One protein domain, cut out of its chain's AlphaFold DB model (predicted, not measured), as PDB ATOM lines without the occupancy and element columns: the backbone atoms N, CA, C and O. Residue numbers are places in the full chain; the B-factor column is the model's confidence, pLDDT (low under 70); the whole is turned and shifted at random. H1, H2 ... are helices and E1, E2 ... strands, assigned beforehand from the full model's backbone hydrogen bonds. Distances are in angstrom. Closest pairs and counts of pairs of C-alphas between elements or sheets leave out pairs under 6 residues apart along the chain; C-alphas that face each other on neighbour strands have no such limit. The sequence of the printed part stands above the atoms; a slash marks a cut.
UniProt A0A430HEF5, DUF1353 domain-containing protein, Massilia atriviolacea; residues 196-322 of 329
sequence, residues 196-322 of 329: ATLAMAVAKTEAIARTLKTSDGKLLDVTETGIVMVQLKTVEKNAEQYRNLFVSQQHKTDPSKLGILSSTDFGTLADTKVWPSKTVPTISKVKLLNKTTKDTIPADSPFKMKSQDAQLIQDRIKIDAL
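What this domain is: This is residues 196 to 322 of the 329 residues of the protein "DUF1353 domain-containing protein" of Massilia atriviolacea (UniProt A0A430HEF5). Two long helices, H1 and H2, run side by side in opposite ways with a gap between them, and the small hairpin E1 and E2 fills the space near the end of H1 and the beginning of H2. Short helices H3 and H4 follow near the other end of H2, while loops and a small pair of parallel strands, E3 and E4, lie away from H2, with short H5 on the beginning of H1. The printed part has 127 residues with five named helices and four named strands, in the order H1 E1 E2 H2 H3 H4 E3 E4 H5; E1 and E2 form an antiparallel sheet. The class is mixed, helices and strands, with under half of the residues in named elements. The whole is compact, with a radius of gyration of the C-alphas of 13.5 A and spans of 36 by 32 by 29 A.

Where its parts are: Find C-alpha 196 at (47.101, 85.842, 124.347); from there H1, residues 196 to 214, runs 26.9 A to C-alpha 214 at (71.589, 82.712, 113.626). Next come E1, residues 219 to 222, and E2, residues 227 to 229. H2, residues 232 to 247, runs 22.4 A from C-alpha 232 at (64.645, 65.419, 113.050). Then look for H3, residues 250 to 253, H4, residues 255 to 258, E3, residues 287 to 289, E4, residues 303 to 305, and H5, residues 311 to 314.

How they stand to each other: Start at H1, whose residues 196 to 200 alone touch H5, closest at the C-alphas of Ala 199 and Gln 314, 5.8 A apart. The same residues alone touch H3, closest at the C-alphas of Thr 197 and Lys 252, 7.7 A. Farther along H1, the C-alphas of Ile 208 and Asp 221 in E1 are its closest pair with that strand, 5.3 A. In the hairpin E1 and E2, N 220 and O 228 are 2.8 A apart, within hydrogen-bond range. H1 and H2 are close but not clearly touching, at a shallow tilt of 18 degrees, opposite ways; their closest C-alphas, of Thr 197 and Phe 246, are 7.3 A apart. At H4, the C-alphas of Ser 256 and Met 305 in E4 are the closest of the two elements, 5.3 A. E3 and E4 are parallel, with N 289 and O 304 at 2.9 A, within hydrogen-bond range. H2 is apart from E3, E4 and H5. In H1 and H2 every O i to N i+4 pair is within hydrogen-bond range; H3, H4 and H5 are too short for such a pair.

The domain as a whole: The C-alphas farthest apart are those of Leu 232 and Thr 292, 39.4 A. The printed part has no cut. Look for the long links at residues 259 to 286, from H4 to E3, and 290 to 302, from E3 to E4. The mean pLDDT of the printed part is 88.7, and residues 264 to 270 and 319 to 322 are under 70.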
ATOM      1  N   ALA A 196      45.980  86.173 123.471       88.25
ATOM      2  CA  ALA A 196      47.101  85.842 124.347       88.25
ATOM      3  C   ALA A 196      47.877  84.616 123.839       88.25
ATOM      4  O   ALA A 196      49.108  84.643 123.765       88.25
ATOM      5  N   THR A 197      47.158  83.556 123.462       91.69
ATOM      6  CA  THR A 197      47.730  82.334 122.879       91.69
ATOM      7  C   THR A 197      48.445  82.653 121.574       91.69
ATOM      8  O   THR A 197      49.590  82.239 121.388       91.69
ATOM      9  N   LEU A 198      47.813  83.447 120.705       90.00
ATOM     10  CA  LEU A 198      48.404  83.870 119.443       90.00
ATOM     11  C   LEU A 198      49.701  84.661 119.657       90.00
ATOM     12  O   LEU A 198      50.714  84.334 119.044       90.00
ATOM     13  N   ALA A 199      49.706  85.643 120.564       88.50
ATOM     14  CA  ALA A 199      50.898  86.433 120.872       88.50
ATOM     15  C   ALA A 199      52.072  85.558 121.326       88.50
ATOM     16  O   ALA A 199      53.197  85.732 120.861       88.50
ATOM     17  N   MET A 200      51.814  84.589 122.208       91.88
ATOM     18  CA  MET A 200      52.843  83.671 122.702       91.88
ATOM     19  C   MET A 200      53.316  82.685 121.631       91.88
ATOM     20  O   MET A 200      54.518  82.442 121.527       91.88
ATOM     21  N   ALA A 201      52.404  82.145 120.818       92.44
ATOM     22  CA  ALA A 201      52.737  81.266 119.697       92.44
ATOM     23  C   ALA A 201      53.641  81.976 118.687       92.44
ATOM     24  O   ALA A 201      54.680  81.449 118.291       92.44
ATOM     25  N   VAL A 202      53.289  83.208 118.333       89.19
ATOM     26  CA  VAL A 202      54.044  84.051 117.408       89.19
ATOM     27  C   VAL A 202      55.405  84.427 117.988       89.19
ATOM     28  O   VAL A 202      56.428  84.186 117.349       89.19
ATOM     29  N   ALA A 203      55.441  84.934 119.223       91.06
ATOM     30  CA  ALA A 203      56.681  85.314 119.897       91.06
ATOM     31  C   ALA A 203      57.664  84.143 120.015       91.06
ATOM     32  O   ALA A 203      58.885  84.315 119.909       91.06
ATOM     33  N   LYS A 204      57.125  82.939 120.232       94.50
ATOM     34  CA  LYS A 204      57.919  81.722 120.306       94.50
ATOM     35  C   LYS A 204      58.425  81.276 118.939       94.50
ATOM     36  O   LYS A 204      59.601  80.943 118.806       94.50
ATOM     37  N   THR A 205      57.552  81.284 117.936       92.75
ATOM     38  CA  THR A 205      57.909  80.911 116.563       92.75
ATOM     39  C   THR A 205      59.012  81.827 116.032       92.75
ATOM     40  O   THR A 205      59.988  81.338 115.472       92.75
ATOM     41  N   GLU A 206      58.935  83.132 116.311       90.38
ATOM     42  CA  GLU A 206      59.977  84.097 115.941       90.38
ATOM     43  C   GLU A 206      61.302  83.815 116.665       90.38
ATOM     44  O   GLU A 206      62.371  83.854 116.057       90.38
ATOM     45  N   ALA A 207      61.270  83.473 117.957       93.94
ATOM     46  CA  ALA A 207      62.487  83.111 118.686       93.94
ATOM     47  C   ALA A 207      63.174  81.860 118.104       93.94
ATOM     48  O   ALA A 207      64.406  81.830 117.998       93.94
ATOM     49  N   ILE A 208      62.400  80.853 117.686       95.81
ATOM     50  CA  ILE A 208      62.918  79.663 116.992       95.81
ATOM     51  C   ILE A 208      63.470  80.045 115.617       95.81
ATOM     52  O   ILE A 208      64.599  79.676 115.296       95.81
ATOM     53  N   ALA A 209      62.742  80.849 114.839       93.69
ATOM     54  CA  ALA A 209      63.177  81.323 113.526       93.69
ATOM     55  C   ALA A 209      64.529  82.050 113.607       93.69
ATOM     56  O   ALA A 209      65.468  81.711 112.884       93.69
ATOM     57  N   ARG A 210      64.685  82.975 114.563       93.38
ATOM     58  CA  ARG A 210      65.948  83.681 114.839       93.38
ATOM     59  C   ARG A 210      67.065  82.745 115.269       93.38
ATOM     60  O   ARG A 210      68.212  82.934 114.866       93.38
ATOM     61  N   THR A 211      66.757  81.747 116.094       96.12
ATOM     62  CA  THR A 211      67.738  80.772 116.592       96.12
ATOM     63  C   THR A 211      68.254  79.889 115.464       96.12
ATOM     64  O   THR A 211      69.471  79.792 115.277       96.12
ATOM     65  N   LEU A 212      67.353  79.357 114.640       96.06
ATOM     66  CA  LEU A 212      67.683  78.609 113.431       96.06
ATOM     67  C   LEU A 212      68.484  79.476 112.454       96.06
ATOM     68  O   LEU A 212      69.540  79.056 111.992       96.06
ATOM     69  N   LYS A 213      68.049  80.713 112.193       94.00
ATOM     70  CA  LYS A 213      68.732  81.625 111.267       94.00
ATOM     71  C   LYS A 213      70.135  82.011 111.741       94.00
ATOM     72  O   LYS A 213      71.070  82.018 110.948       94.00
ATOM     73  N   THR A 214      70.296  82.317 113.029       95.38
ATOM     74  CA  THR A 214      71.589  82.712 113.626       95.38
ATOM     75  C   THR A 214      72.576  81.550 113.682       95.38
ATOM     76  O   THR A 214      73.781  81.763 113.618       95.38
ATOM     77  N   SER A 215      72.072  80.324 113.821       95.94
ATOM     78  CA  SER A 215      72.889  79.113 113.918       95.94
ATOM     79  C   SER A 215      73.044  78.356 112.598       95.94
ATOM     80  O   SER A 215      73.630  77.275 112.605       95.94
ATOM     81  N   ASP A 216      72.516  78.896 111.495       92.62
ATOM     82  CA  ASP A 216      72.470  78.238 110.185       92.62
ATOM     83  C   ASP A 216      71.855  76.824 110.244       92.62
ATOM     84  O   ASP A 216      72.407  75.839 109.767       92.62
ATOM     85  N   GLY A 217      70.716  76.708 110.934       93.69
ATOM     86  CA  GLY A 217      69.967  75.457 111.070       93.69
ATOM     87  C   GLY A 217      70.578  74.436 112.034       93.69
ATOM     88  O   GLY A 217      70.156  73.287 112.024       93.69
ATOM     89  N   LYS A 218      71.552  74.812 112.875       95.50
ATOM     90  CA  LYS A 218      72.194  73.883 113.830       95.50
ATOM     91  C   LYS A 218      71.488  73.817 115.183       95.50
ATOM     92  O   LYS A 218      71.470  72.765 115.823       95.50
ATOM     93  N   LEU A 219      70.930  74.938 115.636       97.56
ATOM     94  CA  LEU A 219      70.236  75.077 116.915       97.56
ATOM     95  C   LEU A 219      68.767  75.406 116.653       97.56
ATOM     96  O   LEU A 219      68.468  76.336 115.908       97.56
ATOM     97  N   LEU A 220      67.865  74.646 117.268       97.69
ATOM     98  CA  LEU A 220      66.425  74.827 117.123       97.69
ATOM     99  C   LEU A 220      65.924  75.914 118.069       97.69
ATOM    100  O   LEU A 220      65.237  76.841 117.656       97.69
ATOM    101  N   ASP A 221      66.250  75.773 119.351       97.62
ATOM    102  CA  ASP A 221      65.577  76.519 120.404       97.62
ATOM    103  C   ASP A 221      66.438  76.666 121.666       97.62
ATOM    104  O   ASP A 221      67.417  75.945 121.865       97.62
ATOM    105  N   VAL A 222      66.047  77.593 122.538       96.44
ATOM    106  CA  VAL A 222      66.595  77.780 123.879       96.44
ATOM    107  C   VAL A 222      65.447  77.747 124.888       96.44
ATOM    108  O   VAL A 222      64.689  78.710 125.046       96.44
ATOM    109  N   THR A 223      65.334  76.622 125.586       94.19
ATOM    110  CA  THR A 223      64.336  76.386 126.631       94.19
ATOM    111  C   THR A 223      64.909  76.746 128.007       94.19
ATOM    112  O   THR A 223      66.067  77.151 128.140       94.19
ATOM    113  N   GLU A 224      64.118  76.572 129.068       89.81
ATOM    114  CA  GLU A 224      64.647  76.663 130.435       89.81
ATOM    115  C   GLU A 224      65.674  75.578 130.764       89.81
ATOM    116  O   GLU A 224      66.578  75.815 131.564       89.81
ATOM    117  N   THR A 225      65.544  74.398 130.154       87.38
ATOM    118  CA  THR A 225      66.433  73.258 130.408       87.38
ATOM    119  C   THR A 225      67.716  73.312 129.585       87.38
ATOM    120  O   THR A 225      68.667  72.602 129.905       87.38
ATOM    121  N   GLY A 226      67.775  74.158 128.554       91.25
ATOM    122  CA  GLY A 226      68.987  74.407 127.786       91.25
ATOM    123  C   GLY A 226      68.740  74.614 126.297       91.25
ATOM    124  O   GLY A 226      67.637  74.911 125.845       91.25
ATOM    125  N   ILE A 227      69.818  74.481 125.529       95.12
ATOM    126  CA  ILE A 227      69.790  74.585 124.071       95.12
ATOM    127  C   ILE A 227      69.280  73.271 123.480       95.12
ATOM    128  O   ILE A 227      69.698  72.187 123.886       95.12
ATOM    129  N   VAL A 228      68.407  73.378 122.484       96.94
ATOM    130  CA  VAL A 228      67.888  72.255 121.706       96.94
ATOM    131  C   VAL A 228      68.592  72.236 120.351       96.94
ATOM    132  O   VAL A 228      68.512  73.197 119.589       96.94
ATOM    133  N   MET A 229      69.293  71.143 120.050       97.19
ATOM    134  CA  MET A 229      69.988  70.944 118.771       97.19
ATOM    135  C   MET A 229      69.009  70.518 117.668       97.19
ATOM    136  O   MET A 229      68.033  69.815 117.944       97.19
ATOM    137  N   VAL A 230      69.298  70.872 116.414       96.56
ATOM    138  CA  VAL A 230      68.525  70.385 115.263       96.56
ATOM    139  C   VAL A 230      68.895  68.936 114.961       96.56
ATOM    140  O   VAL A 230      70.000  68.617 114.531       96.56
ATOM    141  N   GLN A 231      67.931  68.055 115.205       95.00
ATOM    142  CA  GLN A 231      67.871  66.676 114.728       95.00
ATOM    143  C   GLN A 231      66.396  66.359 114.502       95.00
ATOM    144  O   GLN A 231      65.574  66.759 115.326       95.00
ATOM    145  N   LEU A 232      66.046  65.620 113.448       93.31
ATOM    146  CA  LEU A 232      64.645  65.419 113.050       93.31
ATOM    147  C   LEU A 232      63.739  64.962 114.215       93.31
ATOM    148  O   LEU A 232      62.739  65.610 114.512       93.31
ATOM    149  N   LYS A 233      64.165  63.935 114.966       95.62
ATOM    150  CA  LYS A 233      63.445  63.439 116.160       95.62
ATOM    151  C   LYS A 233      63.329  64.483 117.276       95.62
ATOM    152  O   LYS A 233      62.337  64.522 117.999       95.62
ATOM    153  N   THR A 234      64.355  65.310 117.448       96.31
ATOM    154  CA  THR A 234      64.385  66.362 118.471       96.31
ATOM    155  C   THR A 234      63.456  67.513 118.100       96.31
ATOM    156  O   THR A 234      62.757  68.020 118.974       96.31
ATOM    157  N   VAL A 235      63.389  67.877 116.814       97.75
ATOM    158  CA  VAL A 235      62.443  68.872 116.285       97.75
ATOM    159  C   VAL A 235      61.008  68.415 116.524       97.75
ATOM    160  O   VAL A 235      60.216  69.173 117.076       97.75
ATOM    161  N   GLU A 236      60.688  67.165 116.199       97.56
ATOM    162  CA  GLU A 236      59.349  66.596 116.394       97.56
ATOM    163  C   GLU A 236      58.961  66.512 117.871       97.56
ATOM    164  O   GLU A 236      57.858  66.913 118.244       97.56
ATOM    165  N   LYS A 237      59.880  66.060 118.733       97.69
ATOM    166  CA  LYS A 237      59.656  66.018 120.183       97.69
ATOM    167  C   LYS A 237      59.425  67.416 120.755       97.69
ATOM    168  O   LYS A 237      58.534  67.602 121.579       97.69
ATOM    169  N   ASN A 238      60.221  68.398 120.336       98.06
ATOM    170  CA  ASN A 238      60.061  69.784 120.762       98.06
ATOM    171  C   ASN A 238      58.725  70.368 120.267       98.06
ATOM    172  O   ASN A 238      58.006  70.997 121.042       98.06
ATOM    173  N   ALA A 239      58.343  70.091 119.018       97.88
ATOM    174  CA  ALA A 239      57.071  70.524 118.453       97.88
ATOM    175  C   ALA A 239      55.866  69.934 119.204       97.88
ATOM    176  O   ALA A 239      54.905  70.653 119.490       97.88
ATOM    177  N   GLU A 240      55.932  68.652 119.576       97.00
ATOM    178  CA  GLU A 240      54.921  67.969 120.388       97.00
ATOM    179  C   GLU A 240      54.835  68.540 121.812       97.00
ATOM    180  O   GLU A 240      53.736  68.776 122.318       97.00
ATOM    181  N   GLN A 241      55.978  68.835 122.442       97.06
ATOM    182  CA  GLN A 241      56.021  69.507 123.745       97.06
ATOM    183  C   GLN A 241      55.313  70.865 123.700       97.06
ATOM    184  O   GLN A 241      54.479  71.146 124.565       97.06
ATOM    185  N   TYR A 242      55.588  71.682 122.679       97.69
ATOM    186  CA  TYR A 242      54.920  72.971 122.516       97.69
ATOM    187  C   TYR A 242      53.442  72.828 122.182       97.69
ATOM    188  O   TYR A 242      52.627  73.540 122.767       97.69
ATOM    189  N   ARG A 243      53.059  71.872 121.330       96.94
ATOM    190  CA  ARG A 243      51.643  71.609 121.062       96.94
ATOM    191  C   ARG A 243      50.892  71.308 122.353       96.94
ATOM    192  O   ARG A 243      49.863  71.925 122.608       96.94
ATOM    193  N   ASN A 244      51.420  70.408 123.181       96.75
ATOM    194  CA  ASN A 244      50.808  70.052 124.457       96.75
ATOM    195  C   ASN A 244      50.714  71.266 125.391       96.75
ATOM    196  O   ASN A 244      49.659  71.493 125.975       96.75
ATOM    197  N   LEU A 245      51.769  72.085 125.465       96.56
ATOM    198  CA  LEU A 245      51.792  73.325 126.245       96.56
ATOM    199  C   LEU A 245      50.700  74.325 125.809       96.56
ATOM    200  O   LEU A 245      50.075  74.982 126.651       96.56
ATOM    201  N   PHE A 246      50.476  74.455 124.499       96.56
ATOM    202  CA  PHE A 246      49.468  75.348 123.933       96.56
ATOM    203  C   PHE A 246      48.047  74.798 124.087       96.56
ATOM    204  O   PHE A 246      47.185  75.496 124.616       96.56
ATOM    205  N   VAL A 247      47.818  73.533 123.722       96.19
ATOM    206  CA  VAL A 247      46.514  72.857 123.856       96.19
ATOM    207  C   VAL A 247      46.057  72.819 125.314       96.19
ATOM    208  O   VAL A 247      44.898  73.105 125.600       96.19
ATOM    209  N   SER A 248      46.956  72.522 126.256       95.62
ATOM    210  CA  SER A 248      46.621  72.473 127.683       95.62
ATOM    211  C   SER A 248      46.583  73.850 128.354       95.62
ATOM    212  O   SER A 248      46.471  73.914 129.576       95.62
ATOM    213  N   GLN A 249      46.781  74.941 127.601       94.88
ATOM    214  CA  GLN A 249      46.838  76.317 128.111       94.88
ATOM    215  C   GLN A 249      47.921  76.560 129.188       94.88
ATOM    216  O   GLN A 249      47.919  77.584 129.869       94.88
ATOM    217  N   GLN A 250      48.901  75.656 129.324       93.88
ATOM    218  CA  GLN A 250      49.967  75.770 130.330       93.88
ATOM    219  C   GLN A 250      50.914  76.936 130.048       93.88
ATOM    220  O   GLN A 250      51.510  77.472 130.970       93.88
ATOM    221  N   HIS A 251      51.023  77.368 128.795       92.81
ATOM    222  CA  HIS A 251      51.754  78.577 128.425       92.81
ATOM    223  C   HIS A 251      51.208  79.850 129.108       92.81
ATOM    224  O   HIS A 251      51.969  80.792 129.294       92.81
ATOM    225  N   LYS A 252      49.928  79.884 129.520       92.06
ATOM    226  CA  LYS A 252      49.335  81.006 130.273       92.06
ATOM    227  C   LYS A 252      49.657  80.946 131.764       92.06
ATOM    228  O   LYS A 252      49.912  81.974 132.383       92.06
ATOM    229  N   THR A 253      49.635  79.748 132.349       93.00
ATOM    230  CA  THR A 253      49.842  79.546 133.792       93.00
ATOM    231  C   THR A 253      51.317  79.434 134.169       93.00
ATOM    232  O   THR A 253      51.709  79.862 135.255       93.00
ATOM    233  N   ASP A 254      52.145  78.917 133.266       93.19
ATOM    234  CA  ASP A 254      53.591  78.814 133.409       93.19
ATOM    235  C   ASP A 254      54.314  79.235 132.109       93.19
ATOM    236  O   ASP A 254      54.850  78.396 131.374       93.19
ATOM    237  N   PRO A 255      54.356  80.550 131.808       92.50
ATOM    238  CA  PRO A 255      54.999  81.080 130.599       92.50
ATOM    239  C   PRO A 255      56.503  80.809 130.527       92.50
ATOM    240  O   PRO A 255      57.113  80.950 129.468       92.50
ATOM    241  N   SER A 256      57.112  80.413 131.646       92.50
ATOM    242  CA  SER A 256      58.534  80.107 131.732       92.50
ATOM    243  C   SER A 256      58.916  78.929 130.830       92.50
ATOM    244  O   SER A 256      59.947  78.972 130.158       92.50
ATOM    245  N   LYS A 257      57.994  77.973 130.644       94.50
ATOM    246  CA  LYS A 257      58.130  76.831 129.724       94.50
ATOM    247  C   LYS A 257      58.312  77.222 128.254       94.50
ATOM    248  O   LYS A 257      58.767  76.401 127.457       94.50
ATOM    249  N   LEU A 258      57.985  78.460 127.870       94.56
ATOM    250  CA  LEU A 258      58.252  78.965 126.522       94.56
ATOM    251  C   LEU A 258      59.740  79.266 126.285       94.56
ATOM    252  O   LEU A 258      60.159  79.344 125.131       94.56
ATOM    253  N   GLY A 259      60.559  79.369 127.335       95.19
ATOM    254  CA  GLY A 259      61.983  79.667 127.215       95.19
ATOM    255  C   GLY A 259      62.232  81.098 126.733       95.19
ATOM    256  O   GLY A 259      61.688  82.055 127.287       95.19
ATOM    257  N   ILE A 260      63.091  81.246 125.722       95.00
ATOM    258  CA  ILE A 260      63.345  82.545 125.086       95.00
ATOM    259  C   ILE A 260      62.217  82.890 124.111       95.00
ATOM    260  O   ILE A 260      61.785  82.061 123.311       95.00
ATOM    261  N   LEU A 261      61.789  84.149 124.162       93.94
ATOM    262  CA  LEU A 261      60.789  84.760 123.298       93.94
ATOM    263  C   LEU A 261      61.377  85.969 122.557       93.94
ATOM    264  O   LEU A 261      62.380  86.560 122.979       93.94
ATOM    265  N   SER A 262      60.734  86.337 121.451       90.88
ATOM    266  CA  SER A 262      61.049  87.531 120.666       90.88
ATOM    267  C   SER A 262      59.774  88.298 120.309       90.88
ATOM    268  O   SER A 262      58.693  87.721 120.290       90.88
ATOM    269  N   SER A 263      59.890  89.606 120.068       80.38
ATOM    270  CA  SER A 263      58.744  90.498 119.841       80.38
ATOM    271  C   SER A 263      58.927  91.456 118.667       80.38
ATOM    272  O   SER A 263      58.481  92.596 118.730       80.38
ATOM    273  N   THR A 264      59.647  91.058 117.622       67.06
ATOM    274  CA  THR A 264      59.902  91.980 116.511       67.06
ATOM    275  C   THR A 264      58.708  92.196 115.604       67.06
ATOM    276  O   THR A 264      57.847  91.330 115.486       67.06
ATOM    277  N   ASP A 265      58.706  93.357 114.942       61.94
ATOM    278  CA  ASP A 265      57.759  93.676 113.880       61.94
ATOM    279  C   ASP A 265      57.772  92.561 112.823       61.94
ATOM    280  O   ASP A 265      58.836  92.154 112.344       61.94
ATOM    281  N   PHE A 266      56.582  92.049 112.517       59.16
ATOM    282  CA  PHE A 266      56.376  90.932 111.604       59.16
ATOM    283  C   PHE A 266      56.770  91.335 110.185       59.16
ATOM    284  O   PHE A 266      56.174  92.239 109.604       59.16
ATOM    285  N   GLY A 267      57.797  90.673 109.652       55.59
ATOM    286  CA  GLY A 267      58.080  90.625 108.218       55.59
ATOM    287  C   GLY A 267      57.607  89.294 107.641       55.59
ATOM    288  O   GLY A 267      56.867  88.574 108.303       55.59
ATOM    289  N   THR A 268      58.040  88.963 106.429       60.44
ATOM    290  CA  THR A 268      57.894  87.612 105.865       60.44
ATOM    291  C   THR A 268      58.974  86.673 106.421       60.44
ATOM    292  O   THR A 268      59.976  87.134 106.973       60.44
ATOM    293  N   LEU A 269      58.863  85.355 106.196       63.91
ATOM    294  CA  LEU A 269      59.959  84.412 106.480       63.91
ATOM    295  C   LEU A 269      61.279  84.829 105.795       63.91
ATOM    296  O   LEU A 269      62.367  84.505 106.270       63.91
ATOM    297  N   ALA A 270      61.226  85.540 104.666       63.94
ATOM    298  CA  ALA A 270      62.431  86.053 104.016       63.94
ATOM    299  C   ALA A 270      63.135  87.143 104.850       63.94
ATOM    300  O   ALA A 270      64.361  87.251 104.791       63.94
ATOM    301  N   ASP A 271      62.382  87.868 105.676       73.31
ATOM    302  CA  ASP A 271      62.844  88.992 106.491       73.31
ATOM    303  C   ASP A 271      63.284  88.578 107.904       73.31
ATOM    304  O   ASP A 271      63.665  89.438 108.707       73.31
ATOM    305  N   THR A 272      63.255  87.275 108.231       79.69
ATOM    306  CA  THR A 272      63.702  86.765 109.534       79.69
ATOM    307  C   THR A 272      65.127  87.235 109.829       79.69
ATOM    308  O   THR A 272      66.099  86.845 109.169       79.69
ATOM    309  N   LYS A 273      65.261  88.062 110.868       86.94
ATOM    310  CA  LYS A 273      66.544  88.626 111.299       86.94
ATOM    311  C   LYS A 273      67.309  87.612 112.149       86.94
ATOM    312  O   LYS A 273      66.729  86.765 112.816       86.94
ATOM    313  N   VAL A 274      68.634  87.707 112.161       91.94
ATOM    314  CA  VAL A 274      69.445  87.023 113.184       91.94
ATOM    315  C   VAL A 274      69.260  87.703 114.544       91.94
ATOM    316  O   VAL A 274      68.806  88.846 114.625       91.94
ATOM    317  N   TRP A 275      69.639  87.023 115.627       92.75
ATOM    318  CA  TRP A 275      69.713  87.646 116.948       92.75
ATOM    319  C   TRP A 275      70.636  88.882 116.915       92.75
ATOM    320  O   TRP A 275      71.671  88.824 116.246       92.75
ATOM    321  N   PRO A 276      70.331  89.977 117.646       88.44
ATOM    322  CA  PRO A 276      71.096  91.229 117.559       88.44
ATOM    323  C   PRO A 276      72.603  91.078 117.810       88.44
ATOM    324  O   PRO A 276      73.416  91.722 117.153       88.44
ATOM    325  N   SER A 277      72.998  90.176 118.715       89.00
ATOM    326  CA  SER A 277      74.408  89.889 119.010       89.00
ATOM    327  C   SER A 277      75.087  88.967 117.991       89.00
ATOM    328  O   SER A 277      76.244  88.605 118.187       89.00
ATOM    329  N   LYS A 278      74.378  88.537 116.937       91.12
ATOM    330  CA  LYS A 278      74.793  87.504 115.967       91.12
ATOM    331  C   LYS A 278      75.155  86.157 116.605       91.12
ATOM    332  O   LYS A 278      75.806  85.322 115.988       91.12
ATOM    333  N   THR A 279      74.712  85.932 117.838       93.81
ATOM    334  CA  THR A 279      74.917  84.696 118.593       93.81
ATOM    335  C   THR A 279      73.606  84.276 119.232       93.81
ATOM    336  O   THR A 279      72.814  85.126 119.642       93.81
ATOM    337  N   VAL A 280      73.382  82.970 119.371       95.19
ATOM    338  CA  VAL A 280      72.194  82.466 120.068       95.19
ATOM    339  C   VAL A 280      72.256  82.859 121.557       95.19
ATOM    340  O   VAL A 280      73.283  82.632 122.205       95.19
ATOM    341  N   PRO A 281      71.202  83.487 122.107       94.38
ATOM    342  CA  PRO A 281      71.192  83.974 123.481       94.38
ATOM    343  C   PRO A 281      71.183  82.842 124.514       94.38
ATOM    344  O   PRO A 281      70.625  81.771 124.302       94.38
ATOM    345  N   THR A 282      71.765  83.106 125.684       93.06
ATOM    346  CA  THR A 282      71.727  82.189 126.832       93.06
ATOM    347  C   THR A 282      70.582  82.562 127.769       93.06
ATOM    348  O   THR A 282      70.527  83.702 128.232       93.06
ATOM    349  N   ILE A 283      69.720  81.607 128.129       91.81
ATOM    350  CA  ILE A 283      68.520  81.833 128.963       91.81
ATOM    351  C   ILE A 283      68.797  82.574 130.289       91.81
ATOM    352  O   ILE A 283      67.974  83.364 130.762       91.81
ATOM    353  N   SER A 284      69.973  82.371 130.894       90.69
ATOM    354  CA  SER A 284      70.382  83.032 132.141       90.69
ATOM    355  C   SER A 284      70.672  84.527 131.974       90.69
ATOM    356  O   SER A 284      70.431  85.291 132.904       90.69
ATOM    357  N   LYS A 285      71.131  84.952 130.791       90.81
ATOM    358  CA  LYS A 285      71.488  86.345 130.468       90.81
ATOM    359  C   LYS A 285      70.309  87.157 129.925       90.81
ATOM    360  O   LYS A 285      70.398  88.376 129.803       90.81
ATOM    361  N   VAL A 286      69.213  86.485 129.584       92.31
ATOM    362  CA  VAL A 286      68.012  87.104 129.026       92.31
ATOM    363  C   VAL A 286      67.187  87.775 130.123       92.31
ATOM    364  O   VAL A 286      66.907  87.174 131.168       92.31
ATOM    365  N   LYS A 287      66.781  89.026 129.877       93.12
ATOM    366  CA  LYS A 287      65.980  89.822 130.816       93.12
ATOM    367  C   LYS A 287      64.576  89.229 130.977       93.12
ATOM    368  O   LYS A 287      63.959  88.768 130.017       93.12
ATOM    369  N   LEU A 288      64.072  89.258 132.209       92.94
ATOM    370  CA  LEU A 288      62.697  88.880 132.528       92.94
ATOM    371  C   LEU A 288      61.755  90.023 132.141       92.94
ATOM    372  O   LEU A 288      61.925  91.135 132.637       92.94
ATOM    373  N   LEU A 289      60.756  89.741 131.308       91.06
ATOM    374  CA  LEU A 289      59.676  90.671 130.998       91.06
ATOM    375  C   LEU A 289      58.656  90.698 132.148       91.06
ATOM    376  O   LEU A 289      58.083  89.670 132.515       91.06
ATOM    377  N   ASN A 290      58.455  91.877 132.729       90.00
ATOM    378  CA  ASN A 290      57.476  92.174 133.772       90.00
ATOM    379  C   ASN A 290      57.043  93.653 133.677       90.00
ATOM    380  O   ASN A 290      57.554  94.403 132.844       90.00
ATOM    381  N   LYS A 291      56.125  94.090 134.549       87.19
ATOM    382  CA  LYS A 291      55.581  95.462 134.548       87.19
ATOM    383  C   LYS A 291      56.641  96.563 134.690       87.19
ATOM    384  O   LYS A 291      56.428  97.654 134.184       87.19
ATOM    385  N   THR A 292      57.764  96.284 135.348       85.62
ATOM    386  CA  THR A 292      58.856  97.246 135.569       85.62
ATOM    387  C   THR A 292      59.869  97.236 134.428       85.62
ATOM    388  O   THR A 292      60.461  98.260 134.107       85.62
ATOM    389  N   THR A 293      60.093  96.081 133.799       87.56
ATOM    390  CA  THR A 293      61.105  95.930 132.745       87.56
ATOM    391  C   THR A 293      60.554  96.146 131.339       87.56
ATOM    392  O   THR A 293      61.356  96.322 130.420       87.56
ATOM    393  N   LYS A 294      59.224  96.170 131.153       84.62
ATOM    394  CA  LYS A 294      58.579  96.249 129.832       84.62
ATOM    395  C   LYS A 294      59.069  97.414 128.968       84.62
ATOM    396  O   LYS A 294      59.261  97.198 127.778       84.62
ATOM    397  N   ASP A 295      59.369  98.569 129.558       85.56
ATOM    398  CA  ASP A 295      59.785  99.772 128.820       85.56
ATOM    399  C   ASP A 295      61.316  99.870 128.653       85.56
ATOM    400  O   ASP A 295      61.822 100.708 127.914       85.56
ATOM    401  N   THR A 296      62.079  98.992 129.318       86.75
ATOM    402  CA  THR A 296      63.560  99.005 129.307       86.75
ATOM    403  C   THR A 296      64.182  97.897 128.458       86.75
ATOM    404  O   THR A 296      65.390  97.906 128.205       86.75
ATOM    405  N   ILE A 297      63.392  96.900 128.052       86.31
ATOM    406  CA  ILE A 297      63.828  95.839 127.140       86.31
ATOM    407  C   ILE A 297      63.584  96.333 125.703       86.31
ATOM    408  O   ILE A 297      62.427  96.569 125.353       86.31
ATOM    409  N   PRO A 298      64.617  96.464 124.853       87.00
ATOM    410  CA  PRO A 298      64.424  96.850 123.454       87.00
ATOM    411  C   PRO A 298      63.496  95.880 122.703       87.00
ATOM    412  O   PRO A 298      63.369  94.713 123.077       87.00
ATOM    413  N   ALA A 299      62.833  96.351 121.644       81.00
ATOM    414  CA  ALA A 299      61.830  95.566 120.912       81.00
ATOM    415  C   ALA A 299      62.401  94.305 120.231       81.00
ATOM    416  O   ALA A 299      61.714  93.292 120.119       81.00
ATOM    417  N   ASP A 300      63.666  94.355 119.809       83.50
ATOM    418  CA  ASP A 300      64.387  93.290 119.104       83.50
ATOM    419  C   ASP A 300      65.203  92.363 120.013       83.50
ATOM    420  O   ASP A 300      65.767  91.362 119.554       83.50
ATOM    421  N   SER A 301      65.261  92.686 121.304       88.81
ATOM    422  CA  SER A 301      66.025  91.934 122.285       88.81
ATOM    423  C   SER A 301      65.286  90.664 122.713       88.81
ATOM    424  O   SER A 301      64.069  90.693 122.898       88.81
ATOM    425  N   PRO A 302      66.005  89.546 122.930       93.56
ATOM    426  CA  PRO A 302      65.410  88.366 123.538       93.56
ATOM    427  C   PRO A 302      64.915  88.690 124.950       93.56
ATOM    428  O   PRO A 302      65.571  89.414 125.707       93.56
ATOM    429  N   PHE A 303      63.795  88.090 125.332       93.50
ATOM    430  CA  PHE A 303      63.266  88.149 126.692       93.50
ATOM    431  C   PHE A 303      62.717  86.783 127.109       93.50
ATOM    432  O   PHE A 303      62.537  85.884 126.291       93.50
ATOM    433  N   LYS A 304      62.484  86.616 128.409       93.88
ATOM    434  CA  LYS A 304      61.791  85.455 128.979       93.88
ATOM    435  C   LYS A 304      60.646  85.928 129.854       93.88
ATOM    436  O   LYS A 304      60.670  87.061 130.338       93.88
ATOM    437  N   MET A 305      59.672  85.062 130.093       91.38
ATOM    438  CA  MET A 305      58.502  85.382 130.906       91.38
ATOM    439  C   MET A 305      58.371  84.424 132.087       91.38
ATOM    440  O   MET A 305      58.659  83.243 131.980       91.38
ATOM    441  N   LYS A 306      57.935  84.961 133.226       88.06
ATOM    442  CA  LYS A 306      57.444  84.192 134.387       88.06
ATOM    443  C   LYS A 306      56.095  84.704 134.889       88.06
ATOM    444  O   LYS A 306      55.439  84.045 135.681       88.06
ATOM    445  N   SER A 307      55.708  85.908 134.470       81.50
ATOM    446  CA  SER A 307      54.436  86.511 134.841       81.50
ATOM    447  C   SER A 307      53.325  85.937 133.973       81.50
ATOM    448  O   SER A 307      53.471  85.920 132.757       81.50
ATOM    449  N   GLN A 308      52.216  85.546 134.600       85.62
ATOM    450  CA  GLN A 308      50.980  85.111 133.933       85.62
ATOM    451  C   GLN A 308      50.199  86.282 133.303       85.62
ATOM    452  O   GLN A 308      49.112  86.091 132.764       85.62
ATOM    453  N   ASP A 309      50.731  87.507 133.387       83.12
ATOM    454  CA  ASP A 309      50.127  88.697 132.799       83.12
ATOM    455  C   ASP A 309      50.299  88.680 131.274       83.12
ATOM    456  O   ASP A 309      51.297  89.147 130.715       83.12
ATOM    457  N   ALA A 310      49.300  88.105 130.603       77.69
ATOM    458  CA  ALA A 310      49.247  87.998 129.154       77.69
ATOM    459  C   ALA A 310      49.222  89.364 128.446       77.69
ATOM    460  O   ALA A 310      49.494  89.419 127.246       77.69
ATOM    461  N   GLN A 311      48.922  90.463 129.146       82.81
ATOM    462  CA  GLN A 311      48.944  91.791 128.538       82.81
ATOM    463  C   GLN A 311      50.374  92.212 128.183       82.81
ATOM    464  O   GLN A 311      50.597  92.827 127.148       82.81
ATOM    465  N   LEU A 312      51.373  91.787 128.969       85.50
ATOM    466  CA  LEU A 312      52.777  92.147 128.737       85.50
ATOM    467  C   LEU A 312      53.303  91.678 127.377       85.50
ATOM    468  O   LEU A 312      54.155  92.345 126.789       85.50
ATOM    469  N   ILE A 313      52.836  90.520 126.897       83.75
ATOM    470  CA  ILE A 313      53.232  89.993 125.588       83.75
ATOM    471  C   ILE A 313      52.368  90.568 124.466       83.75
ATOM    472  O   ILE A 313      52.895  90.877 123.404       83.75
ATOM    473  N   GLN A 314      51.073  90.773 124.708       84.56
ATOM    474  CA  GLN A 314      50.171  91.380 123.728       84.56
ATOM    475  C   GLN A 314      50.561  92.830 123.417       84.56
ATOM    476  O   GLN A 314      50.578  93.208 122.256       84.56
ATOM    477  N   ASP A 315      50.987  93.609 124.413       83.12
ATOM    478  CA  ASP A 315      51.482  94.979 124.202       83.12
ATOM    479  C   ASP A 315      52.753  95.016 123.334       83.12
ATOM    480  O   ASP A 315      53.059  96.022 122.695       83.12
ATOM    481  N   ARG A 316      53.522  93.920 123.324       80.31
ATOM    482  CA  ARG A 316      54.764  93.796 122.551       80.31
ATOM    483  C   ARG A 316      54.559  93.246 121.149       80.31
ATOM    484  O   ARG A 316      55.334  93.568 120.254       80.31
ATOM    485  N   ILE A 317      53.561  92.393 120.966       77.62
ATOM    486  CA  ILE A 317      53.240  91.743 119.701       77.62
ATOM    487  C   ILE A 317      52.109  92.540 119.061       77.62
ATOM    488  O   ILE A 317      50.980  92.509 119.533       77.62
ATOM    489  N   LYS A 318      52.381  93.235 117.954       71.12
ATOM    490  CA  LYS A 318      51.344  93.946 117.187       71.12
ATOM    491  C   LYS A 318      50.426  92.948 116.463       71.12
ATOM    492  O   LYS A 318      50.543  92.762 115.256       71.12
ATOM    493  N   ILE A 319      49.531  92.279 117.194       66.19
ATOM    494  CA  ILE A 319      48.654  91.215 116.666       66.19
ATOM    495  C   ILE A 319      47.749  91.727 115.546       66.19
ATOM    496  O   ILE A 319      47.467  90.995 114.602       66.19
ATOM    497  N   ASP A 320      47.320  92.988 115.596       61.06
ATOM    498  CA  ASP A 320      46.493  93.562 114.531       61.06
ATOM    499  C   ASP A 320      47.224  93.639 113.184       61.06
ATOM    500  O   ASP A 320      46.570  93.592 112.149       61.06
ATOM    501  N   ALA A 321      48.563  93.648 113.179       57.56
ATOM    502  CA  ALA A 321      49.362  93.522 111.959       57.56
ATOM    503  C   ALA A 321      49.485  92.067 111.451       57.56
ATOM    504  O   ALA A 321      49.929  91.855 110.328       57.56
ATOM    505  N   LEU A 322      49.095  91.061 112.251       56.22
ATOM    506  CA  LEU A 322      49.049  89.640 111.856       56.22
ATOM    507  C   LEU A 322      47.734  89.254 111.172       56.22
ATOM    508  O   LEU A 322      47.647  88.199 110.539       56.22
TER     509      LEU A 322